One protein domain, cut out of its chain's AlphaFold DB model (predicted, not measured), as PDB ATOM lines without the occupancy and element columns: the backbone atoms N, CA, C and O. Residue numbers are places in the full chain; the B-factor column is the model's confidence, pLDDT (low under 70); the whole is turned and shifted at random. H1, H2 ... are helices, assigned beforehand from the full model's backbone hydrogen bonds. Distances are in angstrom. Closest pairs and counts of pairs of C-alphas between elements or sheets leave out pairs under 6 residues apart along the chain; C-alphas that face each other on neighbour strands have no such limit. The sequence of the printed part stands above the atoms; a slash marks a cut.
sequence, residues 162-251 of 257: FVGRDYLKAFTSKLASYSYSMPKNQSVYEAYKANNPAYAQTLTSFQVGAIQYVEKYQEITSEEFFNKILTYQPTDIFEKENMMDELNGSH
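This is residues 162 to 251 of the 257 residues of an uncharacterized protein of Streptococcus sp. (UniProt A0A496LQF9). One short helix, H4, sits in the middle with H1 crossing it on one side and H5 on the opposite side, while the H2-H3 hairpin lies beside this crossed stack, H3 meeting H1 at residues 173 to 177, and H6 is loosely attached to H4 on the side away from the hairpin. The printed part has 90 residues with six named helices, H1 to H6 in order, and no named strand: all helix. It is compact, with a radius of gyration of the C-alphas of 13.0 A and spans of 39 by 29 by 18 A.

H1, residues 166 to 177, touches H4, residues 205 to 214, at a steep tilt of 61 degrees, opposite ways; the closest C-alphas, of Ala 170 and Gly 209, are 4.8 A apart. With residues 173 to 177 alone H1 touches H3, residues 197 to 202, about perpendicular at 87 degrees; the closest C-alphas, of Ser 177 and Ala 198, are 4.9 A apart. H2, residues 188 to 193, and H3 form a helical hairpin at a shallow tilt of 18 degrees, the C-alphas of Val 188 and Tyr 199 closest at 5.2 A. H4 touches H5, residues 223 to 230, at a steep tilt of 58 degrees, Gln 207 and Leu 230 having the closest C-alphas at 5.5 A. H4 and H6, residues 238 to 248, only just touch, with 3 pairs of C-alphas within 8 A, the closest those of Val 214 and Met 244 at 7.5 A. H1 is apart from H5 and H6. Every O i to N i+4 pair is within hydrogen-bond range in H2, H4 and H5, against 6 of 8 in H1, 4 of 7 in H6 and 0 of 2 in H3, where 3 of 3 O i to N i+3 pairs are.

H1 begins at C-alpha 166, (-37.842, -15.269, 134.927), and H6 ends at C-alpha 248, (-37.770, -19.586, 113.619). From first to last C-alpha, H1 measures 16.9 A, H4 14.3 A and H6 16.8 A.

The C-alphas of Ser 179 and His 251, the two farthest apart, are 40.4 A apart. The printed part has no cut and no long link. Confidence is under 70 at residues 162 to 167, 233 to 242 and 249 to 251.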
ATOM      1  N   PHE A 162     -45.841 -10.821 134.887       44.28
ATOM      2  CA  PHE A 162     -45.375 -11.390 133.616       44.28
ATOM      3  C   PHE A 162     -43.838 -11.480 133.532       44.28
ATOM      4  O   PHE A 162     -43.298 -12.395 132.915       44.28
ATOM      5  N   VAL A 163     -43.113 -10.573 134.202       49.28
ATOM      6  CA  VAL A 163     -41.645 -10.448 134.110       49.28
ATOM      7  C   VAL A 163     -40.924 -10.896 135.395       49.28
ATOM      8  O   VAL A 163     -39.831 -11.453 135.335       49.28
ATOM      9  N   GLY A 164     -41.532 -10.744 136.571       47.69
ATOM     10  CA  GLY A 164     -40.894 -10.586 137.892       47.69
ATOM     11  C   GLY A 164     -39.997 -11.683 138.473       47.69
ATOM     12  O   GLY A 164     -39.379 -11.439 139.506       47.69
ATOM     13  N   ARG A 165     -39.862 -12.868 137.868       52.72
ATOM     14  CA  ARG A 165     -38.880 -13.875 138.337       52.72
ATOM     15  C   ARG A 165     -38.043 -14.514 137.238       52.72
ATOM     16  O   ARG A 165     -36.897 -14.878 137.503       52.72
ATOM     17  N   ASP A 166     -38.555 -14.597 136.015       60.50
ATOM     18  CA  ASP A 166     -37.842 -15.269 134.927       60.50
ATOM     19  C   ASP A 166     -36.588 -14.496 134.493       60.50
ATOM     20  O   ASP A 166     -35.580 -15.117 134.167       60.50
ATOM     21  N   TYR A 167     -36.567 -13.154 134.559       68.69
ATOM     22  CA  TYR A 167     -35.315 -12.431 134.281       68.69
ATOM     23  C   TYR A 167     -34.282 -12.611 135.398       68.69
ATOM     24  O   TYR A 167     -33.101 -12.775 135.095       68.69
ATOM     25  N   LEU A 168     -34.697 -12.633 136.674       81.00
ATOM     26  CA  LEU A 168     -33.786 -12.864 137.802       81.00
ATOM     27  C   LEU A 168     -33.185 -14.269 137.763       81.00
ATOM     28  O   LEU A 168     -32.065 -14.455 138.233       81.00
ATOM     29  N   LYS A 169     -33.872 -15.251 137.167       85.25
ATOM     30  CA  LYS A 169     -33.349 -16.610 136.970       85.25
ATOM     31  C   LYS A 169     -32.001 -16.604 136.252       85.25
ATOM     32  O   LYS A 169     -31.092 -17.325 136.669       85.25
ATOM     33  N   ALA A 170     -31.834 -15.751 135.245       89.56
ATOM     34  CA  ALA A 170     -30.587 -15.650 134.503       89.56
ATOM     35  C   ALA A 170     -29.453 -15.052 135.351       89.56
ATOM     36  O   ALA A 170     -28.338 -15.573 135.352       89.56
ATOM     37  N   PHE A 171     -29.744 -14.019 136.147       91.69
ATOM     38  CA  PHE A 171     -28.790 -13.432 137.099       91.69
ATOM     39  C   PHE A 171     -28.431 -14.404 138.233       91.69
ATOM     40  O   PHE A 171     -27.263 -14.530 138.591       91.69
ATOM     41  N   THR A 172     -29.403 -15.155 138.752       92.25
ATOM     42  CA  THR A 172     -29.187 -16.216 139.747       92.25
ATOM     43  C   THR A 172     -28.324 -17.339 139.179       92.25
ATOM     44  O   THR A 172     -27.372 -17.770 139.824       92.25
ATOM     45  N   SER A 173     -28.600 -17.776 137.948       93.00
ATOM     46  CA  SER A 173     -27.810 -18.802 137.253       93.00
ATOM     47  C   SER A 173     -26.383 -18.318 137.006       93.00
ATOM     48  O   SER A 173     -25.424 -19.050 137.249       93.00
ATOM     49  N   LYS A 174     -26.230 -17.047 136.618       94.56
ATOM     50  CA  LYS A 174     -24.934 -16.383 136.484       94.56
ATOM     51  C   LYS A 174     -24.172 -16.365 137.809       94.56
ATOM     52  O   LYS A 174     -23.010 -16.759 137.832       94.56
ATOM     53  N   LEU A 175     -24.806 -15.964 138.909       95.38
ATOM     54  CA  LEU A 175     -24.172 -15.954 140.228       95.38
ATOM     55  C   LEU A 175     -23.766 -17.369 140.667       95.38
ATOM     56  O   LEU A 175     -22.632 -17.569 141.098       95.38
ATOM     57  N   ALA A 176     -24.656 -18.353 140.509       94.69
ATOM     58  CA  ALA A 176     -24.395 -19.750 140.854       94.69
ATOM     59  C   ALA A 176     -23.244 -20.348 140.034       94.69
ATOM     60  O   ALA A 176     -22.445 -21.117 140.568       94.69
ATOM     61  N   SER A 177     -23.113 -19.953 138.761       95.25
ATOM     62  CA  SER A 177     -22.064 -20.444 137.864       95.25
ATOM     63  C   SER A 177     -20.662 -20.246 138.427       95.25
ATOM     64  O   SER A 177     -19.805 -21.093 138.209       95.25
ATOM     65  N   TYR A 178     -20.430 -19.192 139.216       93.69
ATOM     66  CA  TYR A 178     -19.127 -18.878 139.799       93.69
ATOM     67  C   TYR A 178     -18.605 -19.892 140.824       93.69
ATOM     68  O   TYR A 178     -17.432 -19.807 141.191       93.69
ATOM     69  N   SER A 179     -19.449 -20.815 141.287       94.38
ATOM     70  CA  SER A 179     -19.061 -21.932 142.157       94.38
ATOM     71  C   SER A 179     -18.559 -23.154 141.377       94.38
ATOM     72  O   SER A 179     -18.129 -24.132 141.982       94.38
ATOM     73  N   TYR A 180     -18.618 -23.114 140.045       93.00
ATOM     74  CA  TYR A 180     -18.228 -24.208 139.161       93.00
ATOM     75  C   TYR A 180     -16.937 -23.869 138.417       93.00
ATOM     76  O   TYR A 180     -16.512 -22.717 138.348       93.00
ATOM     77  N   SER A 181     -16.289 -24.883 137.854       90.00
ATOM     78  CA  SER A 181     -15.108 -24.705 137.008       90.00
ATOM     79  C   SER A 181     -15.443 -25.072 135.573       90.00
ATOM     80  O   SER A 181     -16.052 -26.114 135.325       90.00
ATOM     81  N   MET A 182     -15.024 -24.226 134.635       86.25
ATOM     82  CA  MET A 182     -15.099 -24.532 133.213       86.25
ATOM     83  C   MET A 182     -13.939 -25.469 132.843       86.25
ATOM     84  O   MET A 182     -12.778 -25.109 133.075       86.25
ATOM     85  N   PRO A 183     -14.201 -26.669 132.298       81.50
ATOM     86  CA  PRO A 183     -13.141 -27.555 131.842       81.50
ATOM     87  C   PRO A 183     -12.306 -26.895 130.742       81.50
ATOM     88  O   PRO A 183     -12.827 -26.231 129.846       81.50
ATOM     89  N   LYS A 184     -10.983 -27.073 130.814       78.31
ATOM     90  CA  LYS A 184     -10.073 -26.565 129.781       78.31
ATOM     91  C   LYS A 184     -10.414 -27.225 128.444       78.31
ATOM     92  O   LYS A 184     -10.568 -28.441 128.396       78.31
ATOM     93  N   ASN A 185     -10.460 -26.427 127.379       83.94
ATOM     94  CA  ASN A 185     -10.744 -26.849 126.000       83.94
ATOM     95  C   ASN A 185     -12.182 -27.318 125.723       83.94
ATOM     96  O   ASN A 185     -12.420 -27.863 124.653       83.94
ATOM     97  N   GLN A 186     -13.126 -27.107 126.644       85.69
ATOM     98  CA  GLN A 186     -14.543 -27.344 126.378       85.69
ATOM     99  C   GLN A 186     -15.189 -26.060 125.840       85.69
ATOM    100  O   GLN A 186     -15.006 -24.982 126.411       85.69
ATOM    101  N   SER A 187     -15.938 -26.169 124.744       90.88
ATOM    102  CA  SER A 187     -16.757 -25.071 124.224       90.88
ATOM    103  C   SER A 187     -17.901 -24.732 125.188       90.88
ATOM    104  O   SER A 187     -18.316 -25.538 126.028       90.88
ATOM    105  N   VAL A 188     -18.451 -23.522 125.061       93.12
ATOM    106  CA  VAL A 188     -19.596 -23.086 125.877       93.12
ATOM    107  C   VAL A 188     -20.807 -23.992 125.642       93.12
ATOM    108  O   VAL A 188     -21.470 -24.386 126.600       93.12
ATOM    109  N   TYR A 189     -21.051 -24.380 124.386       94.94
ATOM    110  CA  TYR A 189     -22.139 -25.285 124.021       94.94
ATOM    111  C   TYR A 189     -21.955 -26.690 124.607       94.94
ATOM    112  O   TYR A 189     -22.905 -27.266 125.134       94.94
ATOM    113  N   GLU A 190     -20.742 -27.245 124.586       94.38
ATOM    114  CA  GLU A 190     -20.482 -28.549 125.206       94.38
ATOM    115  C   GLU A 190     -20.711 -28.515 126.721       94.38
ATOM    116  O   GLU A 190     -21.244 -29.478 127.274       94.38
ATOM    117  N   ALA A 191     -20.325 -27.433 127.406       94.00
ATOM    118  CA  ALA A 191     -20.597 -27.289 128.838       94.00
ATOM    119  C   ALA A 191     -22.091 -27.131 129.122       94.00
ATOM    120  O   ALA A 191     -22.600 -27.752 130.056       94.00
ATOM    121  N   TYR A 192     -22.796 -26.363 128.288       94.88
ATOM    122  CA  TYR A 192     -24.248 -26.251 128.322       94.88
ATOM    123  C   TYR A 192     -24.920 -27.627 128.168       94.88
ATOM    124  O   TYR A 192     -25.662 -28.051 129.049       94.88
ATOM    125  N   LYS A 193     -24.575 -28.381 127.116       94.44
ATOM    126  CA  LYS A 193     -25.120 -29.718 126.826       94.44
ATOM    127  C   LYS A 193     -24.815 -30.741 127.924       94.44
ATOM    128  O   LYS A 193     -25.604 -31.650 128.164       94.44
ATOM    129  N   ALA A 194     -23.681 -30.592 128.607       93.31
ATOM    130  CA  ALA A 194     -23.312 -31.414 129.757       93.31
ATOM    131  C   ALA A 194     -24.039 -31.016 131.061       93.31
ATOM    132  O   ALA A 194     -23.728 -31.576 132.111       93.31
ATOM    133  N   ASN A 195     -24.968 -30.050 131.022       92.31
ATOM    134  CA  ASN A 195     -25.610 -29.445 132.192       92.31
ATOM    135  C   ASN A 195     -24.602 -28.882 133.212       92.31
ATOM    136  O   ASN A 195     -24.876 -28.858 134.411       92.31
ATOM    137  N   ASN A 196     -23.424 -28.439 132.759       93.25
ATOM    138  CA  ASN A 196     -22.419 -27.825 133.622       93.25
ATOM    139  C   ASN A 196     -22.710 -26.322 133.768       93.25
ATOM    140  O   ASN A 196     -22.470 -25.582 132.810       93.25
ATOM    141  N   PRO A 197     -23.116 -25.816 134.953       94.31
ATOM    142  CA  PRO A 197     -23.469 -24.405 135.132       94.31
ATOM    143  C   PRO A 197     -22.337 -23.422 134.809       94.31
ATOM    144  O   PRO A 197     -22.601 -22.238 134.616       94.31
ATOM    145  N   ALA A 198     -21.084 -23.888 134.724       94.00
ATOM    146  CA  ALA A 198     -19.940 -23.070 134.338       94.00
ATOM    147  C   ALA A 198     -20.084 -22.408 132.953       94.00
ATOM    148  O   ALA A 198     -19.466 -21.365 132.749       94.00
ATOM    149  N   TYR A 199     -20.927 -22.928 132.042       93.94
ATOM    150  CA  TYR A 199     -21.185 -22.280 130.743       93.94
ATOM    151  C   TYR A 199     -21.659 -20.827 130.917       93.94
ATOM    152  O   TYR A 199     -21.318 -19.947 130.133       93.94
ATOM    153  N   ALA A 200     -22.411 -20.541 131.984       94.25
ATOM    154  CA  ALA A 200     -22.917 -19.203 132.235       94.25
ATOM    155  C   ALA A 200     -21.802 -18.220 132.627       94.25
ATOM    156  O   ALA A 200     -22.016 -17.017 132.528       94.25
ATOM    157  N   GLN A 201     -20.600 -18.666 133.020       92.38
ATOM    158  CA  GLN A 201     -19.469 -17.774 133.322       92.38
ATOM    159  C   GLN A 201     -18.961 -17.042 132.077       92.38
ATOM    160  O   GLN A 201     -18.532 -15.896 132.190       92.38
ATOM    161  N   THR A 202     -19.055 -17.669 130.905       91.56
ATOM    162  CA  THR A 202     -18.556 -17.130 129.631       91.56
ATOM    163  C   THR A 202     -19.599 -16.313 128.869       91.56
ATOM    164  O   THR A 202     -19.306 -15.822 127.785       91.56
ATOM    165  N   LEU A 203     -20.808 -16.170 129.416       93.62
ATOM    166  CA  LEU A 203     -21.945 -15.492 128.788       93.62
ATOM    167  C   LEU A 203     -22.402 -14.283 129.606       93.62
ATOM    168  O   LEU A 203     -22.186 -14.230 130.814       93.62
ATOM    169  N   THR A 204     -23.075 -13.317 128.995       93.56
ATOM    170  CA  THR A 204     -23.787 -12.267 129.742       93.56
ATOM    171  C   THR A 204     -25.026 -12.853 130.440       93.56
ATOM    172  O   THR A 204     -25.512 -13.924 130.063       93.56
ATOM    173  N   SER A 205     -25.582 -12.190 131.464       91.88
ATOM    174  CA  SER A 205     -26.855 -12.663 132.042       91.88
ATOM    175  C   SER A 205     -27.999 -12.580 131.028       91.88
ATOM    176  O   SER A 205     -28.919 -13.388 131.100       91.88
ATOM    177  N   PHE A 206     -27.944 -11.666 130.057       88.75
ATOM    178  CA  PHE A 206     -28.937 -11.605 128.982       88.75
ATOM    179  C   PHE A 206     -28.854 -12.799 128.032       88.75
ATOM    180  O   PHE A 206     -29.889 -13.389 127.735       88.75
ATOM    181  N   GLN A 207     -27.651 -13.248 127.675       90.94
ATOM    182  CA  GLN A 207     -27.460 -14.481 126.902       90.94
ATOM    183  C   GLN A 207     -27.957 -15.719 127.646       90.94
ATOM    184  O   GLN A 207     -28.644 -16.559 127.068       90.94
ATOM    185  N   VAL A 208     -27.661 -15.819 128.945       92.31
ATOM    186  CA  VAL A 208     -28.203 -16.895 129.790       92.31
ATOM    187  C   VAL A 208     -29.735 -16.842 129.801       92.31
ATOM    188  O   VAL A 208     -30.386 -17.877 129.697       92.31
ATOM    189  N   GLY A 209     -30.318 -15.646 129.883       88.00
ATOM    190  CA  GLY A 209     -31.765 -15.454 129.824       88.00
ATOM    191  C   GLY A 209     -32.379 -15.836 128.475       88.00
ATOM    192  O   GLY A 209     -33.464 -16.411 128.464       88.00
ATOM    193  N   ALA A 210     -31.697 -15.559 127.362       86.75
ATOM    194  CA  ALA A 210     -32.133 -15.952 126.023       86.75
ATOM    195  C   ALA A 210     -32.167 -17.481 125.875       86.75
ATOM    196  O   ALA A 210     -33.188 -18.027 125.461       86.75
ATOM    197  N   ILE A 211     -31.112 -18.178 126.321       90.50
ATOM    198  CA  ILE A 211     -31.073 -19.651 126.375       90.50
ATOM    199  C   ILE A 211     -32.260 -20.182 127.184       90.50
ATOM    200  O   ILE A 211     -33.059 -20.961 126.672       90.50
ATOM    201  N   GLN A 212     -32.422 -19.702 128.421       88.31
ATOM    202  CA  GLN A 212     -33.482 -20.154 129.330       88.31
ATOM    203  C   GLN A 212     -34.890 -19.886 128.804       88.31
ATOM    204  O   GLN A 212     -35.822 -20.623 129.125       88.31
ATOM    205  N   TYR A 213     -35.057 -18.811 128.037       83.81
ATOM    206  CA  TYR A 213     -36.317 -18.516 127.383       83.81
ATOM    207  C   TYR A 213     -36.586 -19.522 126.264       83.81
ATOM    208  O   TYR A 213     -37.658 -20.114 126.253       83.81
ATOM    209  N   VAL A 214     -35.628 -19.772 125.364       85.69
ATOM    210  CA  VAL A 214     -35.810 -20.740 124.265       85.69
ATOM    211  C   VAL A 214     -36.109 -22.139 124.804       85.69
ATOM    212  O   VAL A 214     -37.045 -22.774 124.327       85.69
ATOM    213  N   GLU A 215     -35.412 -22.570 125.859       88.25
ATOM    214  CA  GLU A 215     -35.633 -23.860 126.536       88.25
ATOM    215  C   GLU A 215     -37.068 -24.065 127.042       88.25
ATOM    216  O   GLU A 215     -37.516 -25.201 127.195       88.25
ATOM    217  N   LYS A 216     -37.807 -22.983 127.317       84.69
ATOM    218  CA  LYS A 216     -39.214 -23.057 127.739       84.69
ATOM    219  C   LYS A 216     -40.136 -23.517 126.606       84.69
ATOM    220  O   LYS A 216     -41.211 -24.042 126.887       84.69
ATOM    221  N   TYR A 217     -39.734 -23.300 125.355       84.44
ATOM    222  CA  TYR A 217     -40.574 -23.508 124.175       84.44
ATOM    223  C   TYR A 217     -40.039 -24.590 123.232       84.44
ATOM    224  O   TYR A 217     -40.841 -25.235 122.560       84.44
ATOM    225  N   GLN A 218     -38.720 -24.804 123.169       87.75
ATOM    226  CA  GLN A 218     -38.109 -25.832 122.326       87.75
ATOM    227  C   GLN A 218     -36.732 -26.286 122.823       87.75
ATOM    228  O   GLN A 218     -36.045 -25.589 123.567       87.75
ATOM    229  N   GLU A 219     -36.309 -27.464 122.364       90.25
ATOM    230  CA  GLU A 219     -34.971 -27.992 122.627       90.25
ATOM    231  C   GLU A 219     -33.902 -27.275 121.783       90.25
ATOM    232  O   GLU A 219     -34.098 -26.999 120.598       90.25
ATOM    233  N   ILE A 220     -32.726 -27.026 122.370       92.12
ATOM    234  CA  ILE A 220     -31.563 -26.490 121.652       92.12
ATOM    235  C   ILE A 220     -30.757 -27.657 121.066       92.12
ATOM    236  O   ILE A 220     -29.927 -28.279 121.732       92.12
ATOM    237  N   THR A 221     -31.018 -27.971 119.799       89.56
ATOM    238  CA  THR A 221     -30.581 -29.226 119.161       89.56
ATOM    239  C   THR A 221     -29.167 -29.200 118.577       89.56
ATOM    240  O   THR A 221     -28.582 -30.262 118.357       89.56
ATOM    241  N   SER A 222     -28.585 -28.020 118.343       93.88
ATOM    242  CA  SER A 222     -27.267 -27.874 117.717       93.88
ATOM    243  C   SER A 222     -26.466 -26.697 118.277       93.88
ATOM    244  O   SER A 222     -27.019 -25.747 118.834       93.88
ATOM    245  N   GLU A 223     -25.144 -26.752 118.095       95.25
ATOM    246  CA  GLU A 223     -24.238 -25.653 118.440       95.25
ATOM    247  C   GLU A 223     -24.496 -24.404 117.585       95.25
ATOM    248  O   GLU A 223     -24.433 -23.284 118.081       95.25
ATOM    249  N   GLU A 224     -24.839 -24.587 116.309       94.38
ATOM    250  CA  GLU A 224     -25.202 -23.490 115.409       94.38
ATOM    251  C   GLU A 224     -26.422 -22.725 115.934       94.38
ATOM    252  O   GLU A 224     -26.387 -21.496 116.038       94.38
ATOM    253  N   PHE A 225     -27.475 -23.443 116.337       92.81
ATOM    254  CA  PHE A 225     -28.671 -22.816 116.889       92.81
ATOM    255  C   PHE A 225     -28.389 -22.149 118.238       92.81
ATOM    256  O   PHE A 225     -28.814 -21.017 118.460       92.81
ATOM    257  N   PHE A 226     -27.595 -22.787 119.104       93.88
ATOM    258  CA  PHE A 226     -27.124 -22.178 120.349       93.88
ATOM    259  C   PHE A 226     -26.402 -20.848 120.092       93.88
ATOM    260  O   PHE A 226     -26.742 -19.833 120.695       93.88
ATOM    261  N   ASN A 227     -25.463 -20.818 119.145       93.19
ATOM    262  CA  ASN A 227     -24.732 -19.604 118.792       93.19
ATOM    263  C   ASN A 227     -25.644 -18.525 118.190       93.19
ATOM    264  O   ASN A 227     -25.446 -17.347 118.486       93.19
ATOM    265  N   LYS A 228     -26.682 -18.901 117.426       91.12
ATOM    266  CA  LYS A 228     -27.717 -17.961 116.962       91.12
ATOM    267  C   LYS A 228     -28.438 -17.311 118.148       91.12
ATOM    268  O   LYS A 228     -28.560 -16.092 118.173       91.12
ATOM    269  N   ILE A 229     -28.819 -18.079 119.170       89.69
ATOM    270  CA  ILE A 229     -29.441 -17.540 120.396       89.69
ATOM    271  C   ILE A 229     -28.503 -16.549 121.096       89.69
ATOM    272  O   ILE A 229     -28.950 -15.502 121.553       89.69
ATOM    273  N   LEU A 230     -27.196 -16.829 121.144       90.00
ATOM    274  CA  LEU A 230     -26.218 -15.943 121.791       90.00
ATOM    275  C   LEU A 230     -26.045 -14.579 121.111       90.00
ATOM    276  O   LEU A 230     -25.571 -13.639 121.761       90.00
ATOM    277  N   THR A 231     -26.399 -14.464 119.827       85.69
ATOM    278  CA  THR A 231     -26.443 -13.166 119.136       85.69
ATOM    279  C   THR A 231     -27.611 -12.299 119.592       85.69
ATOM    280  O   THR A 231     -27.569 -11.085 119.414       85.69
ATOM    281  N   TYR A 232     -28.604 -12.897 120.250       76.38
ATOM    282  CA  TYR A 232     -29.729 -12.181 120.813       76.38
ATOM    283  C   TYR A 232     -29.380 -11.608 122.188       76.38
ATOM    284  O   TYR A 232     -29.022 -12.332 123.120       76.38
ATOM    285  N   GLN A 233     -29.494 -10.290 122.326       65.00
ATOM    286  CA  GLN A 233     -29.372  -9.590 123.603       65.00
ATOM    287  C   GLN A 233     -30.701  -8.885 123.867       65.00
ATOM    288  O   GLN A 233     -30.806  -7.708 123.540       65.00
ATOM    289  N   PRO A 234     -31.715  -9.569 124.432       61.84
ATOM    290  CA  PRO A 234     -32.949  -8.900 124.793       61.84
ATOM    291  C   PRO A 234     -32.639  -7.925 125.925       61.84
ATOM    292  O   PRO A 234     -32.439  -8.312 127.086       61.84
ATOM    293  N   THR A 235     -32.535  -6.658 125.561       59.25
ATOM    294  CA  THR A 235     -32.363  -5.536 126.472       59.25
ATOM    295  C   THR A 235     -33.689  -5.174 127.131       59.25
ATOM    296  O   THR A 235     -33.691  -4.782 128.303       59.25
ATOM    297  N   ASP A 236     -34.812  -5.455 126.464       55.84
ATOM    298  CA  ASP A 236     -36.157  -5.365 127.029       55.84
ATOM    299  C   ASP A 236     -36.969  -6.680 126.925       55.84
ATOM    300  O   ASP A 236     -36.497  -7.717 126.455       55.84
ATOM    301  N   ILE A 237     -38.175  -6.681 127.507       48.50
ATOM    302  CA  ILE A 237     -39.073  -7.848 127.539       48.50
ATOM    303  C   ILE A 237     -39.833  -8.024 126.224       48.50
ATOM    304  O   ILE A 237     -40.135  -9.161 125.869       48.50
ATOM    305  N   PHE A 238     -40.120  -6.939 125.508       41.91
ATOM    306  CA  PHE A 238     -40.861  -6.974 124.245       41.91
ATOM    307  C   PHE A 238     -40.029  -7.640 123.144       41.91
ATOM    308  O   PHE A 238     -40.552  -8.399 122.333       41.91
ATOM    309  N   GLU A 239     -38.707  -7.481 123.206       53.78
ATOM    310  CA  GLU A 239     -37.746  -8.237 122.411       53.78
ATOM    311  C   GLU A 239     -37.893  -9.758 122.642       53.78
ATOM    312  O   GLU A 239     -37.727 -10.542 121.713       53.78
ATOM    313  N   LYS A 240     -38.280 -10.251 123.826       57.19
ATOM    314  CA  LYS A 240     -38.407 -11.710 124.033       57.19
ATOM    315  C   LYS A 240     -39.544 -12.354 123.240       57.19
ATOM    316  O   LYS A 240     -39.374 -13.490 122.811       57.19
ATOM    317  N   GLU A 241     -40.673 -11.668 123.058       57.75
ATOM    318  CA  GLU A 241     -41.805 -12.197 122.281       57.75
ATOM    319  C   GLU A 241     -41.452 -12.299 120.790       57.75
ATOM    320  O   GLU A 241     -41.692 -13.336 120.178       57.75
ATOM    321  N   ASN A 242     -40.752 -11.297 120.250       63.31
ATOM    322  CA  ASN A 242     -40.274 -11.299 118.863       63.31
ATOM    323  C   ASN A 242     -39.114 -12.282 118.620       63.31
ATOM    324  O   ASN A 242     -38.901 -12.733 117.495       63.31
ATOM    325  N   MET A 243     -38.375 -12.656 119.671       70.38
ATOM    326  CA  MET A 243     -37.198 -13.520 119.550       70.38
ATOM    327  C   MET A 243     -37.528 -14.873 118.913       70.38
ATOM    328  O   MET A 243     -36.758 -15.365 118.093       70.38
ATOM    329  N   MET A 244     -38.643 -15.511 119.283       71.88
ATOM    330  CA  MET A 244     -38.977 -16.832 118.728       71.88
ATOM    331  C   MET A 244     -39.348 -16.745 117.256       71.88
ATOM    332  O   MET A 244     -38.951 -17.620 116.487       71.88
ATOM    333  N   ASP A 245     -40.041 -15.681 116.862       74.31
ATOM    334  CA  ASP A 245     -40.404 -15.439 115.472       74.31
ATOM    335  C   ASP A 245     -39.147 -15.228 114.609       74.31
ATOM    336  O   ASP A 245     -38.983 -15.859 113.562       74.31
ATOM    337  N   GLU A 246     -38.183 -14.443 115.097       72.44
ATOM    338  CA  GLU A 246     -36.889 -14.232 114.435       72.44
ATOM    339  C   GLU A 246     -36.018 -15.500 114.393       72.44
ATOM    340  O   GLU A 246     -35.388 -15.830 113.377       72.44
ATOM    341  N   LEU A 247     -35.976 -16.253 115.496       72.62
ATOM    342  CA  LEU A 247     -35.198 -17.485 115.582       72.62
ATOM    343  C   LEU A 247     -35.755 -18.572 114.655       72.62
ATOM    344  O   LEU A 247     -34.951 -19.280 114.039       72.62
ATOM    345  N   ASN A 248     -37.077 -18.636 114.491       71.25
ATOM    346  CA  ASN A 248     -37.770 -19.586 113.619       71.25
ATOM    347  C   ASN A 248     -37.887 -19.111 112.157       71.25
ATOM    348  O   ASN A 248     -38.327 -19.879 111.302       71.25
ATOM    349  N   GLY A 249     -37.468 -17.878 111.843       63.28
ATOM    350  CA  GLY A 249     -37.499 -17.328 110.483       63.28
ATOM    351  C   GLY A 249     -38.892 -16.904 110.005       63.28
ATOM    352  O   GLY A 249     -39.091 -16.706 108.806       63.28
ATOM    353  N   SER A 250     -39.857 -16.753 110.912       52.59
ATOM    354  CA  SER A 250     -41.167 -16.185 110.608       52.59
ATOM    355  C   SER A 250     -41.102 -14.669 110.762       52.59
ATOM    356  O   SER A 250     -41.346 -14.129 111.833       52.59
ATOM    357  N   HIS A 251     -40.792 -13.957 109.677       41.59
ATOM    358  CA  HIS A 251     -41.093 -12.529 109.609       41.59
ATOM    359  C   HIS A 251     -42.616 -12.354 109.602       41.59
ATOM    360  O   HIS A 251     -43.247 -12.406 108.548       41.59
TER     361      HIS A 251